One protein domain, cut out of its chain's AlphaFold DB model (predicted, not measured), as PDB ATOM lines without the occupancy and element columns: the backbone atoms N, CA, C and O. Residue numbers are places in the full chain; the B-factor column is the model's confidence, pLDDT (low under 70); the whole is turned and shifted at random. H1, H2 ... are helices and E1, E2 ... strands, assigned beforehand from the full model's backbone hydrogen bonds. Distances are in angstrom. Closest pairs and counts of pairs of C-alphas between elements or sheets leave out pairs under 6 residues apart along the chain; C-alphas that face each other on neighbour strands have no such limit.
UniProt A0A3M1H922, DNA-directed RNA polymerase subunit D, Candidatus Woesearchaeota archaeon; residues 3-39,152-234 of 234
ATOM      1  N   LEU A   3      69.037  86.601 128.960       86.00
ATOM      2  CA  LEU A   3      69.442  85.378 128.269       86.00
ATOM      3  C   LEU A   3      69.668  85.693 126.794       86.00
ATOM      4  O   LEU A   3      68.779  86.237 126.140       86.00
ATOM      5  N   GLU A   4      70.841  85.338 126.284       85.56
ATOM      6  CA  GLU A   4      71.205  85.522 124.880       85.56
ATOM      7  C   GLU A   4      71.794  84.227 124.326       85.56
ATOM      8  O   GLU A   4      72.731  83.672 124.896       85.56
ATOM      9  N   VAL A   5      71.241  83.719 123.223       83.56
ATOM     10  CA  VAL A   5      71.769  82.514 122.575       83.56
ATOM     11  C   VAL A   5      73.035  82.887 121.811       83.56
ATOM     12  O   VAL A   5      72.980  83.652 120.856       83.56
ATOM     13  N   VAL A   6      74.167  82.317 122.220       80.62
ATOM     14  CA  VAL A   6      75.481  82.552 121.606       80.62
ATOM     15  C   VAL A   6      75.679  81.626 120.414       80.62
ATOM     16  O   VAL A   6      76.163  82.032 119.359       80.62
ATOM     17  N   ARG A   7      75.313  80.353 120.579       82.75
ATOM     18  CA  ARG A   7      75.483  79.326 119.554       82.75
ATOM     19  C   ARG A   7      74.377  78.294 119.673       82.75
ATOM     20  O   ARG A   7      74.119  77.775 120.751       82.75
ATOM     21  N   ASN A   8      73.770  77.950 118.548       86.75
ATOM     22  CA  ASN A   8      72.903  76.788 118.438       86.75
ATOM     23  C   ASN A   8      73.486  75.874 117.363       86.75
ATOM     24  O   ASN A   8      73.701  76.311 116.233       86.75
ATOM     25  N   ASN A   9      73.788  74.633 117.728       87.38
ATOM     26  CA  ASN A   9      74.321  73.630 116.825       87.38
ATOM     27  C   ASN A   9      73.387  72.409 116.792       87.38
ATOM     28  O   ASN A   9      73.603  71.458 117.550       87.38
ATOM     29  N   PRO A  10      72.367  72.414 115.909       84.25
ATOM     30  CA  PRO A  10      71.390  71.331 115.826       84.25
ATOM     31  C   PRO A  10      72.011  69.977 115.469       84.25
ATOM     32  O   PRO A  10      71.583  68.952 115.985       84.25
ATOM     33  N   ALA A  11      73.063  69.966 114.640       83.12
ATOM     34  CA  ALA A  11      73.724  68.732 114.212       83.12
ATOM     35  C   ALA A  11      74.359  67.956 115.379       83.12
ATOM     36  O   ALA A  11      74.418  66.733 115.348       83.12
ATOM     37  N   PHE A  12      74.803  68.674 116.411       84.62
ATOM     38  CA  PHE A  12      75.396  68.105 117.622       84.62
ATOM     39  C   PHE A  12      74.464  68.243 118.831       84.62
ATOM     40  O   PHE A  12      74.923  68.150 119.964       84.62
ATOM     41  N   LYS A  13      73.179  68.564 118.605       91.88
ATOM     42  CA  LYS A  13      72.177  68.795 119.655       91.88
ATOM     43  C   LYS A  13      72.721  69.630 120.825       91.88
ATOM     44  O   LYS A  13      72.532  69.292 121.991       91.88
ATOM     45  N   THR A  14      73.438  70.709 120.507       92.12
ATOM     46  CA  THR A  14      74.116  71.554 121.497       92.12
ATOM     47  C   THR A  14      73.604  72.985 121.416       92.12
ATOM     48  O   THR A  14      73.558  73.572 120.332       92.12
ATOM     49  N   ILE A  15      73.287  73.579 122.563       92.75
ATOM     50  CA  ILE A  15      72.954  74.998 122.695       92.75
ATOM     51  C   ILE A  15      73.873  75.662 123.722       92.75
ATOM     52  O   ILE A  15      74.078  75.152 124.822       92.75
ATOM     53  N   THR A  16      74.411  76.820 123.357       90.62
ATOM     54  CA  THR A  16      75.213  77.675 124.230       90.62
ATOM     55  C   THR A  16      74.552  79.040 124.333       90.62
ATOM     56  O   THR A  16      74.252  79.674 123.317       90.62
ATOM     57  N   PHE A  17      74.337  79.514 125.555       90.62
ATOM     58  CA  PHE A  17      73.722  80.808 125.830       90.62
ATOM     59  C   PHE A  17      74.421  81.518 126.990       90.62
ATOM     60  O   PHE A  17      74.976  80.885 127.885       90.62
ATOM     61  N   THR A  18      74.380  82.844 126.977       89.19
ATOM     62  CA  THR A  18      74.882  83.680 128.065       89.19
ATOM     63  C   THR A  18      73.747  83.975 129.032       89.19
ATOM     64  O   THR A  18      72.675  84.429 128.625       89.19
ATOM     65  N   LEU A  19      73.992  83.752 130.318       90.69
ATOM     66  CA  LEU A  19      73.111  84.111 131.419       90.69
ATOM     67  C   LEU A  19      73.740  85.279 132.182       90.69
ATOM     68  O   LEU A  19      74.717  85.092 132.904       90.69
ATOM     69  N   SER A  20      73.194  86.481 131.993       91.00
ATOM     70  CA  SER A  20      73.719  87.720 132.587       91.00
ATOM     71  C   SER A  20      72.919  88.172 133.804       91.00
ATOM     72  O   SER A  20      71.708  87.922 133.886       91.00
ATOM     73  N   ASP A  21      73.571  88.917 134.698       90.94
ATOM     74  CA  ASP A  21      72.992  89.468 135.931       90.94
ATOM     75  C   ASP A  21      72.358  88.388 136.821       90.94
ATOM     76  O   ASP A  21      71.177  88.474 137.183       90.94
ATOM     77  N   THR A  22      73.119  87.336 137.129       91.62
ATOM     78  CA  THR A  22      72.665  86.231 137.983       91.62
ATOM     79  C   THR A  22      73.722  85.819 139.008       91.62
ATOM     80  O   THR A  22      74.816  86.376 139.054       91.62
ATOM     81  N   THR A  23      73.387  84.846 139.854       92.56
ATOM     82  CA  THR A  23      74.293  84.277 140.856       92.56
ATOM     83  C   THR A  23      74.764  82.877 140.449       92.56
ATOM     84  O   THR A  23      74.027  82.151 139.771       92.56
ATOM     85  N   PRO A  24      75.938  82.428 140.935       92.00
ATOM     86  CA  PRO A  24      76.383  81.045 140.752       92.00
ATOM     87  C   PRO A  24      75.367  80.019 141.274       92.00
ATOM     88  O   PRO A  24      75.201  78.952 140.688       92.00
ATOM     89  N   ALA A  25      74.649  80.347 142.355       93.44
ATOM     90  CA  ALA A  25      73.617  79.482 142.920       93.44
ATOM     91  C   ALA A  25      72.469  79.246 141.929       93.44
ATOM     92  O   ALA A  25      72.048  78.106 141.741       93.44
ATOM     93  N   PHE A  26      72.005  80.301 141.255       92.69
ATOM     94  CA  PHE A  26      70.947  80.191 140.255       92.69
ATOM     95  C   PHE A  26      71.429  79.477 138.984       92.69
ATOM     96  O   PHE A  26      70.738  78.591 138.484       92.69
ATOM     97  N   ALA A  27      72.635  79.782 138.494       92.62
ATOM     98  CA  ALA A  27      73.221  79.059 137.362       92.62
ATOM     99  C   ALA A  27      73.360  77.554 137.666       92.62
ATOM    100  O   ALA A  27      72.972  76.703 136.862       92.62
ATOM    101  N   ASN A  28      73.838  77.205 138.864       94.88
ATOM    102  CA  ASN A  28      73.946  75.814 139.287       94.88
ATOM    103  C   ASN A  28      72.584  75.144 139.491       94.88
ATOM    104  O   ASN A  28      72.473  73.957 139.206       94.88
ATOM    105  N   LEU A  29      71.562  75.872 139.955       95.00
ATOM    106  CA  LEU A  29      70.198  75.352 140.051       95.00
ATOM    107  C   LEU A  29      69.710  74.892 138.675       95.00
ATOM    108  O   LEU A  29      69.332  73.736 138.539       95.00
ATOM    109  N   ILE A  30      69.811  75.747 137.651       93.75
ATOM    110  CA  ILE A  30      69.415  75.390 136.280       93.75
ATOM    111  C   ILE A  30      70.197  74.171 135.783       93.75
ATOM    112  O   ILE A  30      69.604  73.231 135.259       93.75
ATOM    113  N   ARG A  31      71.517  74.139 136.010       95.69
ATOM    114  CA  ARG A  31      72.361  72.990 135.646       95.69
ATOM    115  C   ARG A  31      71.900  71.698 136.310       95.69
ATOM    116  O   ARG A  31      71.822  70.673 135.644       95.69
ATOM    117  N   LYS A  32      71.619  71.741 137.611       95.31
ATOM    118  CA  LYS A  32      71.154  70.571 138.356       95.31
ATOM    119  C   LYS A  32      69.771  70.139 137.901       95.31
ATOM    120  O   LYS A  32      69.583  68.958 137.678       95.31
ATOM    121  N   SER A  33      68.843  71.064 137.680       96.25
ATOM    122  CA  SER A  33      67.507  70.709 137.199       96.25
ATOM    123  C   SER A  33      67.536  70.043 135.830       96.25
ATOM    124  O   SER A  33      66.815  69.078 135.613       96.25
ATOM    125  N   ILE A  34      68.410  70.499 134.929       96.44
ATOM    126  CA  ILE A  34      68.598  69.856 133.625       96.44
ATOM    127  C   ILE A  34      69.062  68.400 133.770       96.44
ATOM    128  O   ILE A  34      68.537  67.533 133.083       96.44
ATOM    129  N   LEU A  35      70.048  68.131 134.630       95.94
ATOM    130  CA  LEU A  35      70.646  66.795 134.752       95.94
ATOM    131  C   LEU A  35      69.832  65.849 135.636       95.94
ATOM    132  O   LEU A  35      69.706  64.670 135.324       95.94
ATOM    133  N   ASP A  36      69.308  66.365 136.743       96.12
ATOM    134  CA  ASP A  36      68.759  65.554 137.824       96.12
ATOM    135  C   ASP A  36      67.233  65.421 137.720       96.12
ATOM    136  O   ASP A  36      66.709  64.384 138.111       96.12
ATOM    137  N   ASP A  37      66.522  66.446 137.227       96.06
ATOM    138  CA  ASP A  37      65.056  66.522 137.332       96.06
ATOM    139  C   ASP A  37      64.314  66.232 136.022       96.06
ATOM    140  O   ASP A  37      63.192  65.732 136.072       96.06
ATOM    141  N   VAL A  38      64.892  66.560 134.861       97.25
ATOM    142  CA  VAL A  38      64.227  66.348 133.565       97.25
ATOM    143  C   VAL A  38      64.130  64.844 133.279       97.25
ATOM    144  O   VAL A  38      65.166  64.181 133.201       97.25
ATOM    145  N   PRO A  39      62.915  64.292 133.109       97.12
ATOM    146  CA  PRO A  39      62.757  62.865 132.901       97.12
ATOM    147  C   PRO A  39      63.059  62.432 131.470       97.12
ATOM    148  O   PRO A  39      62.833  63.176 130.515       97.12
ATOM    149  N   GLY A 152      71.306  64.554 129.035       95.50
ATOM    150  CA  GLY A 152      72.491  65.105 128.392       95.50
ATOM    151  C   GLY A 152      73.566  65.580 129.361       95.50
ATOM    152  O   GLY A 152      73.597  65.201 130.533       95.50
ATOM    153  N   HIS A 153      74.435  66.450 128.856       95.44
ATOM    154  CA  HIS A 153      75.451  67.165 129.613       95.44
ATOM    155  C   HIS A 153      75.115  68.650 129.705       95.44
ATOM    156  O   HIS A 153      74.745  69.293 128.726       95.44
ATOM    157  N   ALA A 154      75.318  69.218 130.890       95.38
ATOM    158  CA  ALA A 154      75.131  70.634 131.145       95.38
ATOM    159  C   ALA A 154      76.284  71.157 131.995       95.38
ATOM    160  O   ALA A 154      76.554  70.642 133.086       95.38
ATOM    161  N   TYR A 155      76.945  72.203 131.518       94.25
ATOM    162  CA  TYR A 155      78.008  72.880 132.247       94.25
ATOM    163  C   TYR A 155      77.975  74.378 131.973       94.25
ATOM    164  O   TYR A 155      77.390  74.848 130.999       94.25
ATOM    165  N   TYR A 156      78.605  75.139 132.858       92.81
ATOM    166  CA  TYR A 156      78.746  76.572 132.693       92.81
ATOM    167  C   TYR A 156      80.089  77.032 133.235       92.81
ATOM    168  O   TYR A 156      80.681  76.391 134.104       92.81
ATOM    169  N   HIS A 157      80.549  78.162 132.725       87.31
ATOM    170  CA  HIS A 157      81.708  78.865 133.245       87.31
ATOM    171  C   HIS A 157      81.417  80.362 133.288       87.31
ATOM    172  O   HIS A 157      80.501  80.854 132.626       87.31
ATOM    173  N   TYR A 158      82.189  81.097 134.080       85.31
ATOM    174  CA  TYR A 158      82.106  82.551 134.084       85.31
ATOM    175  C   TYR A 158      82.478  83.103 132.707       85.31
ATOM    176  O   TYR A 158      83.357  82.565 132.023       85.31
ATOM    177  N   GLN A 159      81.797  84.163 132.287       81.00
ATOM    178  CA  GLN A 159      82.116  84.830 131.036       81.00
ATOM    179  C   GLN A 159      83.504  85.481 131.152       81.00
ATOM    180  O   GLN A 159      83.706  86.289 132.067       81.00
ATOM    181  N   PRO A 160      84.449  85.157 130.251       76.56
ATOM    182  CA  PRO A 160      85.755  85.789 130.261       76.56
ATOM    183  C   PRO A 160      85.631  87.237 129.786       76.56
ATOM    184  O   PRO A 160      84.991  87.530 128.772       76.56
ATOM    185  N   THR A 161      86.268  88.143 130.512       66.44
ATOM    186  CA  THR A 161      86.500  89.524 130.097       66.44
ATOM    187  C   THR A 161      87.969  89.675 129.757       66.44
ATOM    188  O   THR A 161      88.834  89.540 130.618       66.44
ATOM    189  N   ILE A 162      88.248  89.957 128.487       66.38
ATOM    190  CA  ILE A 162      89.607  90.229 128.034       66.38
ATOM    191  C   ILE A 162      89.885  91.706 128.294       66.38
ATOM    192  O   ILE A 162      89.263  92.577 127.674       66.38
ATOM    193  N   LYS A 163      90.809  91.997 129.210       56.97
ATOM    194  CA  LYS A 163      91.362  93.343 129.325       56.97
ATOM    195  C   LYS A 163      92.338  93.571 128.181       56.97
ATOM    196  O   LYS A 163      93.139  92.713 127.830       56.97
ATOM    197  N   LYS A 164      92.239  94.741 127.564       52.19
ATOM    198  CA  LYS A 164      93.177  95.159 126.529       52.19
ATOM    199  C   LYS A 164      94.502  95.523 127.203       52.19
ATOM    200  O   LYS A 164      94.529  96.480 127.970       52.19
ATOM    201  N   GLY A 165      95.563  94.768 126.926       53.88
ATOM    202  CA  GLY A 165      96.921  95.112 127.352       53.88
ATOM    203  C   GLY A 165      97.509  96.272 126.537       53.88
ATOM    204  O   GLY A 165      97.102  96.515 125.397       53.88
ATOM    205  N   GLU A 166      98.473  96.991 127.115       44.66
ATOM    206  CA  GLU A 166      99.320  97.942 126.386       44.66
ATOM    207  C   GLU A 166     100.531  97.188 125.806       44.66
ATOM    208  O   GLU A 166     101.528  96.972 126.486       44.66
ATOM    209  N   GLY A 167     100.439  96.751 124.545       47.09
ATOM    210  CA  GLY A 167     101.511  96.030 123.844       47.09
ATOM    211  C   GLY A 167     101.401  96.137 122.316       47.09
ATOM    212  O   GLY A 167     100.352  96.545 121.805       47.09
ATOM    213  N   PRO A 168     102.470  95.825 121.554       40.31
ATOM    214  CA  PRO A 168     102.438  95.870 120.095       40.31
ATOM    215  C   PRO A 168     101.535  94.774 119.496       40.31
ATOM    216  O   PRO A 168     101.360  93.692 120.048       40.31
ATOM    217  N   ALA A 169     100.948  95.081 118.341       39.25
ATOM    218  CA  ALA A 169      99.942  94.301 117.619       39.25
ATOM    219  C   ALA A 169     100.314  92.839 117.269       39.25
ATOM    220  O   ALA A 169     101.434  92.588 116.831       39.25
ATOM    221  N   GLY A 170      99.358  91.894 117.347       40.78
ATOM    222  CA  GLY A 170      99.494  90.523 116.816       40.78
ATOM    223  C   GLY A 170      98.470  89.488 117.332       40.78
ATOM    224  O   GLY A 170      98.473  89.111 118.487       40.78
ATOM    225  N   THR A 171      97.616  88.929 116.487       36.06
ATOM    226  CA  THR A 171      96.457  88.114 116.921       36.06
ATOM    227  C   THR A 171      96.784  86.724 117.515       36.06
ATOM    228  O   THR A 171      97.621  85.982 116.998       36.06
ATOM    229  N   ILE A 172      96.046  86.309 118.560       39.66
ATOM    230  CA  ILE A 172      95.946  84.901 119.001       39.66
ATOM    231  C   ILE A 172      94.749  84.232 118.302       39.66
ATOM    232  O   ILE A 172      93.623  84.711 118.429       39.66
ATOM    233  N   VAL A 173      94.959  83.078 117.652       32.16
ATOM    234  CA  VAL A 173      93.878  82.188 117.186       32.16
ATOM    235  C   VAL A 173      94.080  80.794 117.792       32.16
ATOM    236  O   VAL A 173      94.877  79.988 117.316       32.16
ATOM    237  N   GLY A 174      93.354  80.501 118.874       43.75
ATOM    238  CA  GLY A 174      93.535  79.270 119.657       43.75
ATOM    239  C   GLY A 174      94.837  79.271 120.472       43.75
ATOM    240  O   GLY A 174      95.332  80.319 120.858       43.75
ATOM    241  N   SER A 175      95.422  78.100 120.735       34.50
ATOM    242  CA  SER A 175      96.712  77.949 121.440       34.50
ATOM    243  C   SER A 175      97.952  78.176 120.550       34.50
ATOM    244  O   SER A 175      99.063  77.805 120.930       34.50
ATOM    245  N   LYS A 176      97.798  78.787 119.364       31.05
ATOM    246  CA  LYS A 176      98.910  79.196 118.489       31.05
ATOM    247  C   LYS A 176      98.721  80.625 117.979       31.05
ATOM    248  O   LYS A 176      97.643  81.020 117.551       31.05
ATOM    249  N   VAL A 177      99.810  81.388 118.001       41.78
ATOM    250  CA  VAL A 177      99.885  82.757 117.472       41.78
ATOM    251  C   VAL A 177      99.991  82.693 115.946       41.78
ATOM    252  O   VAL A 177     100.896  82.041 115.421       41.78
ATOM    253  N   VAL A 178      99.079  83.359 115.231       36.50
ATOM    254  CA  VAL A 178      99.138  83.531 113.770       36.50
ATOM    255  C   VAL A 178      99.267  85.027 113.496       36.50
ATOM    256  O   VAL A 178      98.423  85.805 113.925       36.50
ATOM    257  N   LYS A 179     100.342  85.434 112.809       36.91
ATOM    258  CA  LYS A 179     100.557  86.834 112.417       36.91
ATOM    259  C   LYS A 179      99.554  87.227 111.332       36.91
ATOM    260  O   LYS A 179      99.604  86.673 110.238       36.91
ATOM    261  N   ASP A 180      98.696  88.189 111.643       39.12
ATOM    262  CA  ASP A 180      97.876  88.929 110.686       39.12
ATOM    263  C   ASP A 180      98.175  90.423 110.876       39.12
ATOM    264  O   ASP A 180      97.931  90.986 111.944       39.12
ATOM    265  N   ASP A 181      98.749  91.047 109.847       39.34
ATOM    266  CA  ASP A 181      99.218  92.439 109.867       39.34
ATOM    267  C   ASP A 181      98.061  93.462 109.833       39.34
ATOM    268  O   ASP A 181      98.292  94.672 109.880       39.34
ATOM    269  N   SER A 182      96.807  93.001 109.758       37.69
ATOM    270  CA  SER A 182      95.607  93.847 109.713       37.69
ATOM    271  C   SER A 182      94.962  94.120 111.081       37.69
ATOM    272  O   SER A 182      94.011  94.903 111.166       37.69
ATOM    273  N   ILE A 183      95.480  93.529 112.168       38.09
ATOM    274  CA  ILE A 183      94.850  93.568 113.497       38.09
ATOM    275  C   ILE A 183      95.829  94.159 114.530       38.09
ATOM    276  O   ILE A 183      96.847  93.539 114.833       38.09
ATOM    277  N   PRO A 184      95.540  95.329 115.137       32.19
ATOM    278  CA  PRO A 184      96.518  96.072 115.935       32.19
ATOM    279  C   PRO A 184      96.766  95.545 117.363       32.19
ATOM    280  O   PRO A 184      97.390  96.252 118.148       32.19
ATOM    281  N   TYR A 185      96.319  94.339 117.738       40.78
ATOM    282  CA  TYR A 185      96.422  93.867 119.131       40.78
ATOM    283  C   TYR A 185      96.930  92.438 119.246       40.78
ATOM    284  O   TYR A 185      96.488  91.566 118.496       40.78
ATOM    285  N   SER A 186      97.862  92.237 120.184       39.38
ATOM    286  CA  SER A 186      98.257  90.927 120.689       39.38
ATOM    287  C   SER A 186      97.806  90.705 122.116       39.38
ATOM    288  O   SER A 186      97.626  91.652 122.877       39.38
ATOM    289  N   PHE A 187      97.542  89.442 122.430       44.03
ATOM    290  CA  PHE A 187      97.161  88.984 123.758       44.03
ATOM    291  C   PHE A 187      98.298  88.076 124.234       44.03
ATOM    292  O   PHE A 187      98.773  87.259 123.450       44.03
ATOM    293  N   GLU A 188      98.765  88.218 125.470       39.12
ATOM    294  CA  GLU A 188      99.776  87.336 126.058       39.12
ATOM    295  C   GLU A 188      99.141  86.575 127.226       39.12
ATOM    296  O   GLU A 188      98.858  87.135 128.272       39.12
ATOM    297  N   THR A 189      98.964  85.262 127.054       40.16
ATOM    298  CA  THR A 189      98.727  84.271 128.125       40.16
ATOM    299  C   THR A 189      97.433  84.365 128.961       40.16
ATOM    300  O   THR A 189      96.664  85.316 128.928       40.16
ATOM    301  N   GLN A 190      97.158  83.272 129.684       44.56
ATOM    302  CA  GLN A 190      95.980  83.017 130.524       44.56
ATOM    303  C   GLN A 190      95.892  83.935 131.766       44.56
ATOM    304  O   GLN A 190      94.892  83.885 132.481       44.56
ATOM    305  N   GLU A 191      96.914  84.758 132.027       45.91
ATOM    306  CA  GLU A 191      97.064  85.549 133.258       45.91
ATOM    307  C   GLU A 191      96.253  86.862 133.267       45.91
ATOM    308  O   GLU A 191      95.917  87.343 134.346       45.91
ATOM    309  N   ASP A 192      95.809  87.370 132.108       46.53
ATOM    310  CA  ASP A 192      95.032  88.626 132.000       46.53
ATOM    311  C   ASP A 192      93.511  88.426 131.820       46.53
ATOM    312  O   ASP A 192      92.757  89.368 131.539       46.53
ATOM    313  N   ALA A 193      93.026  87.188 131.961       53.12
ATOM    314  CA  ALA A 193      91.608  86.866 131.837       53.12
ATOM    315  C   ALA A 193      90.872  87.074 133.171       53.12
ATOM    316  O   ALA A 193      90.806  86.186 134.027       53.12
ATOM    317  N   GLU A 194      90.256  88.244 133.334       62.91
ATOM    318  CA  GLU A 194      89.268  88.441 134.394       62.91
ATOM    319  C   GLU A 194      87.968  87.713 134.051       62.91
ATOM    320  O   GLU A 194      87.616  87.525 132.886       62.91
ATOM    321  N   HIS A 195      87.242  87.299 135.081       66.50
ATOM    322  CA  HIS A 195      85.971  86.608 134.938       66.50
ATOM    323  C   HIS A 195      84.869  87.485 135.512       66.50
ATOM    324  O   HIS A 195      85.016  88.033 136.605       66.50
ATOM    325  N   SER A 196      83.755  87.601 134.791       74.44
ATOM    326  CA  SER A 196      82.571  88.241 135.356       74.44
ATOM    327  C   SER A 196      82.088  87.448 136.566       74.44
ATOM    328  O   SER A 196      82.011  86.230 136.520       74.44
ATOM    329  N   ASP A 197      81.703  88.139 137.626       78.25
ATOM    330  CA  ASP A 197      81.076  87.591 138.827       78.25
ATOM    331  C   ASP A 197      79.572  87.302 138.646       78.25
ATOM    332  O   ASP A 197      78.968  86.599 139.459       78.25
ATOM    333  N   LYS A 198      78.961  87.830 137.575       85.19
ATOM    334  CA  LYS A 198      77.501  87.826 137.359       85.19
ATOM    335  C   LYS A 198      77.044  87.254 136.022       85.19
ATOM    336  O   LYS A 198      75.846  87.003 135.861       85.19
ATOM    337  N   ASN A 199      77.967  87.057 135.081       86.88
ATOM    338  CA  ASN A 199      77.663  86.567 133.742       86.88
ATOM    339  C   ASN A 199      78.299  85.198 133.513       86.88
ATOM    340  O   ASN A 199      79.491  85.000 133.752       86.88
ATOM    341  N   PHE A 200      77.501  84.267 133.004       88.69
ATOM    342  CA  PHE A 200      77.899  82.883 132.783       88.69
ATOM    343  C   PHE A 200      77.635  82.486 131.341       88.69
ATOM    344  O   PHE A 200      76.581  82.802 130.794       88.69
ATOM    345  N   VAL A 201      78.566  81.752 130.745       88.81
ATOM    346  CA  VAL A 201      78.344  81.051 129.481       88.81
ATOM    347  C   VAL A 201      77.925  79.634 129.827       88.81
ATOM    348  O   VAL A 201      78.651  78.908 130.509       88.81
ATOM    349  N   PHE A 202      76.729  79.266 129.396       92.19
ATOM    350  CA  PHE A 202      76.088  77.999 129.697       92.19
ATOM    351  C   PHE A 202      76.027  77.152 128.434       92.19
ATOM    352  O   PHE A 202      75.598  77.650 127.394       92.19
ATOM    353  N   THR A 203      76.405  75.881 128.527       93.75
ATOM    354  CA  THR A 203      76.324  74.922 127.423       93.75
ATOM    355  C   THR A 203      75.522  73.705 127.855       93.75
ATOM    356  O   THR A 203      75.781  73.114 128.905       93.75
ATOM    357  N   LEU A 204      74.556  73.337 127.019       95.12
ATOM    358  CA  LEU A 204      73.744  72.134 127.133       95.12
ATOM    359  C   LEU A 204      73.900  71.313 125.855       95.12
ATOM    360  O   LEU A 204      73.649  71.814 124.760       95.12
ATOM    361  N   GLU A 205      74.278  70.055 126.012       96.06
ATOM    362  CA  GLU A 205      74.389  69.057 124.955       96.06
ATOM    363  C   GLU A 205      73.448  67.897 125.280       96.06
ATOM    364  O   GLU A 205      73.578  67.267 126.327       96.06
ATOM    365  N   SER A 206      72.476  67.634 124.409       97.06
ATOM    366  CA  SER A 206      71.535  66.526 124.586       97.06
ATOM    367  C   SER A 206      72.128  65.215 124.074       97.06
ATOM    368  O   SER A 206      72.727  65.182 122.998       97.06
ATOM    369  N   PHE A 207      71.874  64.105 124.773       96.25
ATOM    370  CA  PHE A 207      72.156  62.767 124.234       96.25
ATOM    371  C   PHE A 207      71.168  62.343 123.146       96.25
ATOM    372  O   PHE A 207      71.382  61.335 122.478       96.25
ATOM    373  N   GLY A 208      70.123  63.136 122.926       95.31
ATOM    374  CA  GLY A 208      69.197  63.028 121.814       95.31
ATOM    375  C   GLY A 208      67.853  62.401 122.144       95.31
ATOM    376  O   GLY A 208      67.024  62.369 121.238       95.31
ATOM    377  N   GLN A 209      67.617  61.995 123.402       95.69
ATOM    378  CA  GLN A 209      66.289  61.588 123.888       95.69
ATOM    379  C   GLN A 209      65.251  62.711 123.732       95.69
ATOM    380  O   GLN A 209      64.100  62.434 123.408       95.69
ATOM    381  N   LEU A 210      65.684  63.958 123.957       96.06
ATOM    382  CA  LEU A 210      64.906  65.200 123.882       96.06
ATOM    383  C   LEU A 210      65.732  66.279 123.174       96.06
ATOM    384  O   LEU A 210      66.966  66.222 123.173       96.06
ATOM    385  N   GLU A 211      65.098  67.298 122.602       95.31
ATOM    386  CA  GLU A 211      65.848  68.418 122.020       95.31
ATOM    387  C   GLU A 211      66.357  69.385 123.113       95.31
ATOM    388  O   GLU A 211      65.686  69.579 124.126       95.31
ATOM    389  N   PRO A 212      67.515  70.059 122.946       95.19
ATOM    390  CA  PRO A 212      68.090  70.913 123.998       95.19
ATOM    391  C   PRO A 212      67.149  72.005 124.511       95.19
ATOM    392  O   PRO A 212      67.142  72.337 125.695       95.19
ATOM    393  N   LYS A 213      66.334  72.562 123.611       92.94
ATOM    394  CA  LYS A 213      65.318  73.554 123.964       92.94
ATOM    395  C   LYS A 213      64.234  72.950 124.861       92.94
ATOM    396  O   LYS A 213      63.871  73.569 125.854       92.94
ATOM    397  N   GLU A 214      63.766  71.751 124.533       94.69
ATOM    398  CA  GLU A 214      62.744  71.031 125.295       94.69
ATOM    399  C   GLU A 214      63.247  70.670 126.697       94.69
ATOM    400  O   GLU A 214      62.547  70.896 127.680       94.69
ATOM    401  N   ILE A 215      64.502  70.219 126.810       96.62
ATOM    402  CA  ILE A 215      65.156  69.961 128.102       96.62
ATOM    403  C   ILE A 215      65.151  71.225 128.975       96.62
ATOM    404  O   ILE A 215      64.811  71.167 130.157       96.62
ATOM    405  N   LEU A 216      65.515  72.378 128.405       93.88
ATOM    406  CA  LEU A 216      65.546  73.642 129.142       93.88
ATOM    407  C   LEU A 216      64.141  74.096 129.567       93.88
ATOM    408  O   LEU A 216      63.959  74.542 130.701       93.88
ATOM    409  N   GLU A 217      63.154  73.980 128.677       94.31
ATOM    410  CA  GLU A 217      61.755  74.306 128.972       94.31
ATOM    411  C   GLU A 217      61.214  73.436 130.111       94.31
ATOM    412  O   GLU A 217      60.636  73.972 131.062       94.31
ATOM    413  N   GLN A 218      61.490  72.130 130.080       95.56
ATOM    414  CA  GLN A 218      61.071  71.210 131.135       95.56
ATOM    415  C   GLN A 218      61.773  71.463 132.465       95.56
ATOM    416  O   GLN A 218      61.120  71.511 133.507       95.56
ATOM    417  N   ALA A 219      63.082  71.723 132.457       95.56
ATOM    418  CA  ALA A 219      63.812  72.064 133.677       95.56
ATOM    419  C   ALA A 219      63.234  73.318 134.362       95.56
ATOM    420  O   ALA A 219      63.168  73.400 135.590       95.56
ATOM    421  N   ILE A 220      62.798  74.311 133.578       93.81
ATOM    422  CA  ILE A 220      62.161  75.524 134.106       93.81
ATOM    423  C   ILE A 220      60.748  75.223 134.616       93.81
ATOM    424  O   ILE A 220      60.382  75.722 135.683       93.81
ATOM    425  N   ALA A 221      59.958  74.434 133.885       95.06
ATOM    426  CA  ALA A 221      58.605  74.054 134.287       95.06
ATOM    427  C   ALA A 221      58.605  73.312 135.633       95.06
ATOM    428  O   ALA A 221      57.939  73.750 136.569       95.06
ATOM    429  N   LEU A 222      59.456  72.294 135.779       94.62
ATOM    430  CA  LEU A 222      59.597  71.515 137.013       94.62
ATOM    431  C   LEU A 222      60.026  72.379 138.206       94.62
ATOM    432  O   LEU A 222      59.547  72.201 139.324       94.62
ATOM    433  N   ASN A 223      60.907  73.360 137.987       93.81
ATOM    434  CA  ASN A 223      61.291  74.295 139.044       93.81
ATOM    435  C   ASN A 223      60.132  75.191 139.497       93.81
ATOM    436  O   ASN A 223      60.021  75.476 140.692       93.81
ATOM    437  N   LYS A 224      59.262  75.624 138.576       94.69
ATOM    438  CA  LYS A 224      58.049  76.374 138.933       94.69
ATOM    439  C   LYS A 224      57.092  75.507 139.741       94.69
ATOM    440  O   LYS A 224      56.652  75.942 140.797       94.69
ATOM    441  N   GLU A 225      56.852  74.271 139.311       94.38
ATOM    442  CA  GLU A 225      55.987  73.332 140.035       94.38
ATOM    443  C   GLU A 225      56.481  73.072 141.461       94.38
ATOM    444  O   GLU A 225      55.690  73.088 142.404       94.38
ATOM    445  N   LYS A 226      57.796  72.901 141.648       93.56
ATOM    446  CA  LYS A 226      58.408  72.757 142.979       93.56
ATOM    447  C   LYS A 226      58.193  73.991 143.852       93.56
ATOM    448  O   LYS A 226      57.905  73.851 145.041       93.56
ATOM    449  N   LEU A 227      58.331  75.190 143.284       94.19
ATOM    450  CA  LEU A 227      58.102  76.438 144.010       94.19
ATOM    451  C   LEU A 227      56.622  76.610 144.380       94.19
ATOM    452  O   LEU A 227      56.316  76.959 145.517       94.19
ATOM    453  N   ASP A 228      55.710  76.306 143.460       96.06
ATOM    454  CA  ASP A 228      54.267  76.367 143.702       96.06
ATOM    455  C   ASP A 228      53.831  75.345 144.759       96.06
ATOM    456  O   ASP A 228      53.012  75.652 145.627       96.06
ATOM    457  N   ALA A 229      54.395  74.134 144.728       94.00
ATOM    458  CA  ALA A 229      54.177  73.122 145.756       94.00
ATOM    459  C   ALA A 229      54.688  73.592 147.123       94.00
ATOM    460  O   ALA A 229      53.994  73.423 148.122       94.00
ATOM    461  N   PHE A 230      55.859  74.231 147.167       94.44
ATOM    462  CA  PHE A 230      56.397  74.812 148.394       94.44
ATOM    463  C   PHE A 230      55.485  75.912 148.957       94.44
ATOM    464  O   PHE A 230      55.201  75.907 150.149       94.44
ATOM    465  N   ILE A 231      54.968  76.805 148.107       95.81
ATOM    466  CA  ILE A 231      54.033  77.865 148.521       95.81
ATOM    467  C   ILE A 231      52.738  77.275 149.090       95.81
ATOM    468  O   ILE A 231      52.234  77.785 150.080       95.81
ATOM    469  N   LYS A 232      52.203  76.200 148.498       94.31
ATOM    470  CA  LYS A 232      50.981  75.531 148.988       94.31
ATOM    471  C   LYS A 232      51.146  74.855 150.353       94.31
ATOM    472  O   LYS A 232      50.140  74.542 150.981       94.31
ATOM    473  N   LEU A 233      52.380  74.555 150.758       93.19
ATOM    474  CA  LEU A 233      52.691  73.922 152.041       93.19
ATOM    475  C   LEU A 233      52.880  74.935 153.182       93.19
ATOM    476  O   LEU A 233      52.903  74.515 154.339       93.19
ATOM    477  N   LEU A 234      53.048  76.223 152.859       85.75
ATOM    478  CA  LEU A 234      53.092  77.328 153.822       85.75
ATOM    479  C   LEU A 234      51.677  77.754 154.227       85.75
ATOM    480  O   LEU A 234      51.504  78.054 155.430       85.75
TER     481      LEU A 234
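AT A GLANCE: This is residues 3 to 39 and 152 to 234 of the 234 residues of the protein "DNA-directed RNA polymerase subunit D" of Candidatus Woesearchaeota archaeon (UniProt A0A3M1H922). A twisted sheet of four strands has two helices, H1 and H2, over one face, and the long axis runs from a free end, residues 224 to 234, of which 224 to 233 belong to H2, to the long loop of residues 163 to 192 beyond the E3 and E4 hairpin. The printed part has 120 residues, with named elements in the order E1, E2, H1, E3, E4, H2. The sheet's order is E1, E2, E4, E3, all antiparallel, and the class is mixed, helices and strands. The whole is loose, with a radius of gyration of the C-alphas of 19.0 A, and its outline is flat, spanning 63 by 35 by 19 A.

HOW THE PARTS SIT: In the sheet the inner strands are E2, residues 14 to 20, and E4, residues 193 to 206; they are antiparallel at 148 degrees, with N 17 and O 202 within hydrogen-bond range at 2.9 A. The edge strand E1, residues 3 to 9, forms a hairpin with E2, where N 16 and O 7 are 2.8 A apart. The other edge strand, E3, residues 152 to 162, forms a hairpin with E4, where N 155 and O 203 are 3.0 A apart. E4 bends by 93 degrees at residue 197; N 161 and O 194, 2.8 A apart, pair before the bend. E1 and E3 are apart. H1, residues 24 to 37, is on the sheet at a height of 9.3 A, over E4 and E3, and runs along the strands, at 10 degrees to E4 on the local plane; its closest C-alphas to E3 are those of Arg 31 and Ala 154, 5.8 A. H2, residues 212 to 233, is on the same face as H1, and the two helices with the sheet make two layers, helices on one face of a sheet. H2 only just stands up from the sheet, its line rising 41 degrees. With residues 215 to 223 alone it touches H1, about perpendicular at 79 degrees; the closest C-alphas, of Ile 34 and Ala 219, are 5.3 A apart. Every O i to N i+4 pair is within hydrogen-bond range in H1 and H2.

IN THESE COORDINATES: E1 begins at C-alpha 3, (69.442, 85.378, 128.269), and is 17.1 A long; E2 is 19.6 A. E3 spans 30.4 A and E4 29.5 A, from C-alpha 193 at (91.608, 86.866, 131.837). H1 is 18.7 A long, and H2, 32.1 A, ends at C-alpha 233, (52.691, 73.922, 152.041).

THE WHOLE: The two C-alphas farthest apart are those of Asp 181 and Leu 234, 65.5 A. Residues 40 to 151 are not printed, and C-alphas 39 and 152 are 11.0 A apart across the cut. The link from E3 to E4, 30 residues, is long; in it residues 172 to 173 pair antiparallel with residues 176 to 177. The model's pLDDT is under 70 at residues 161 to 195, with a mean of 77.9 over the printed part.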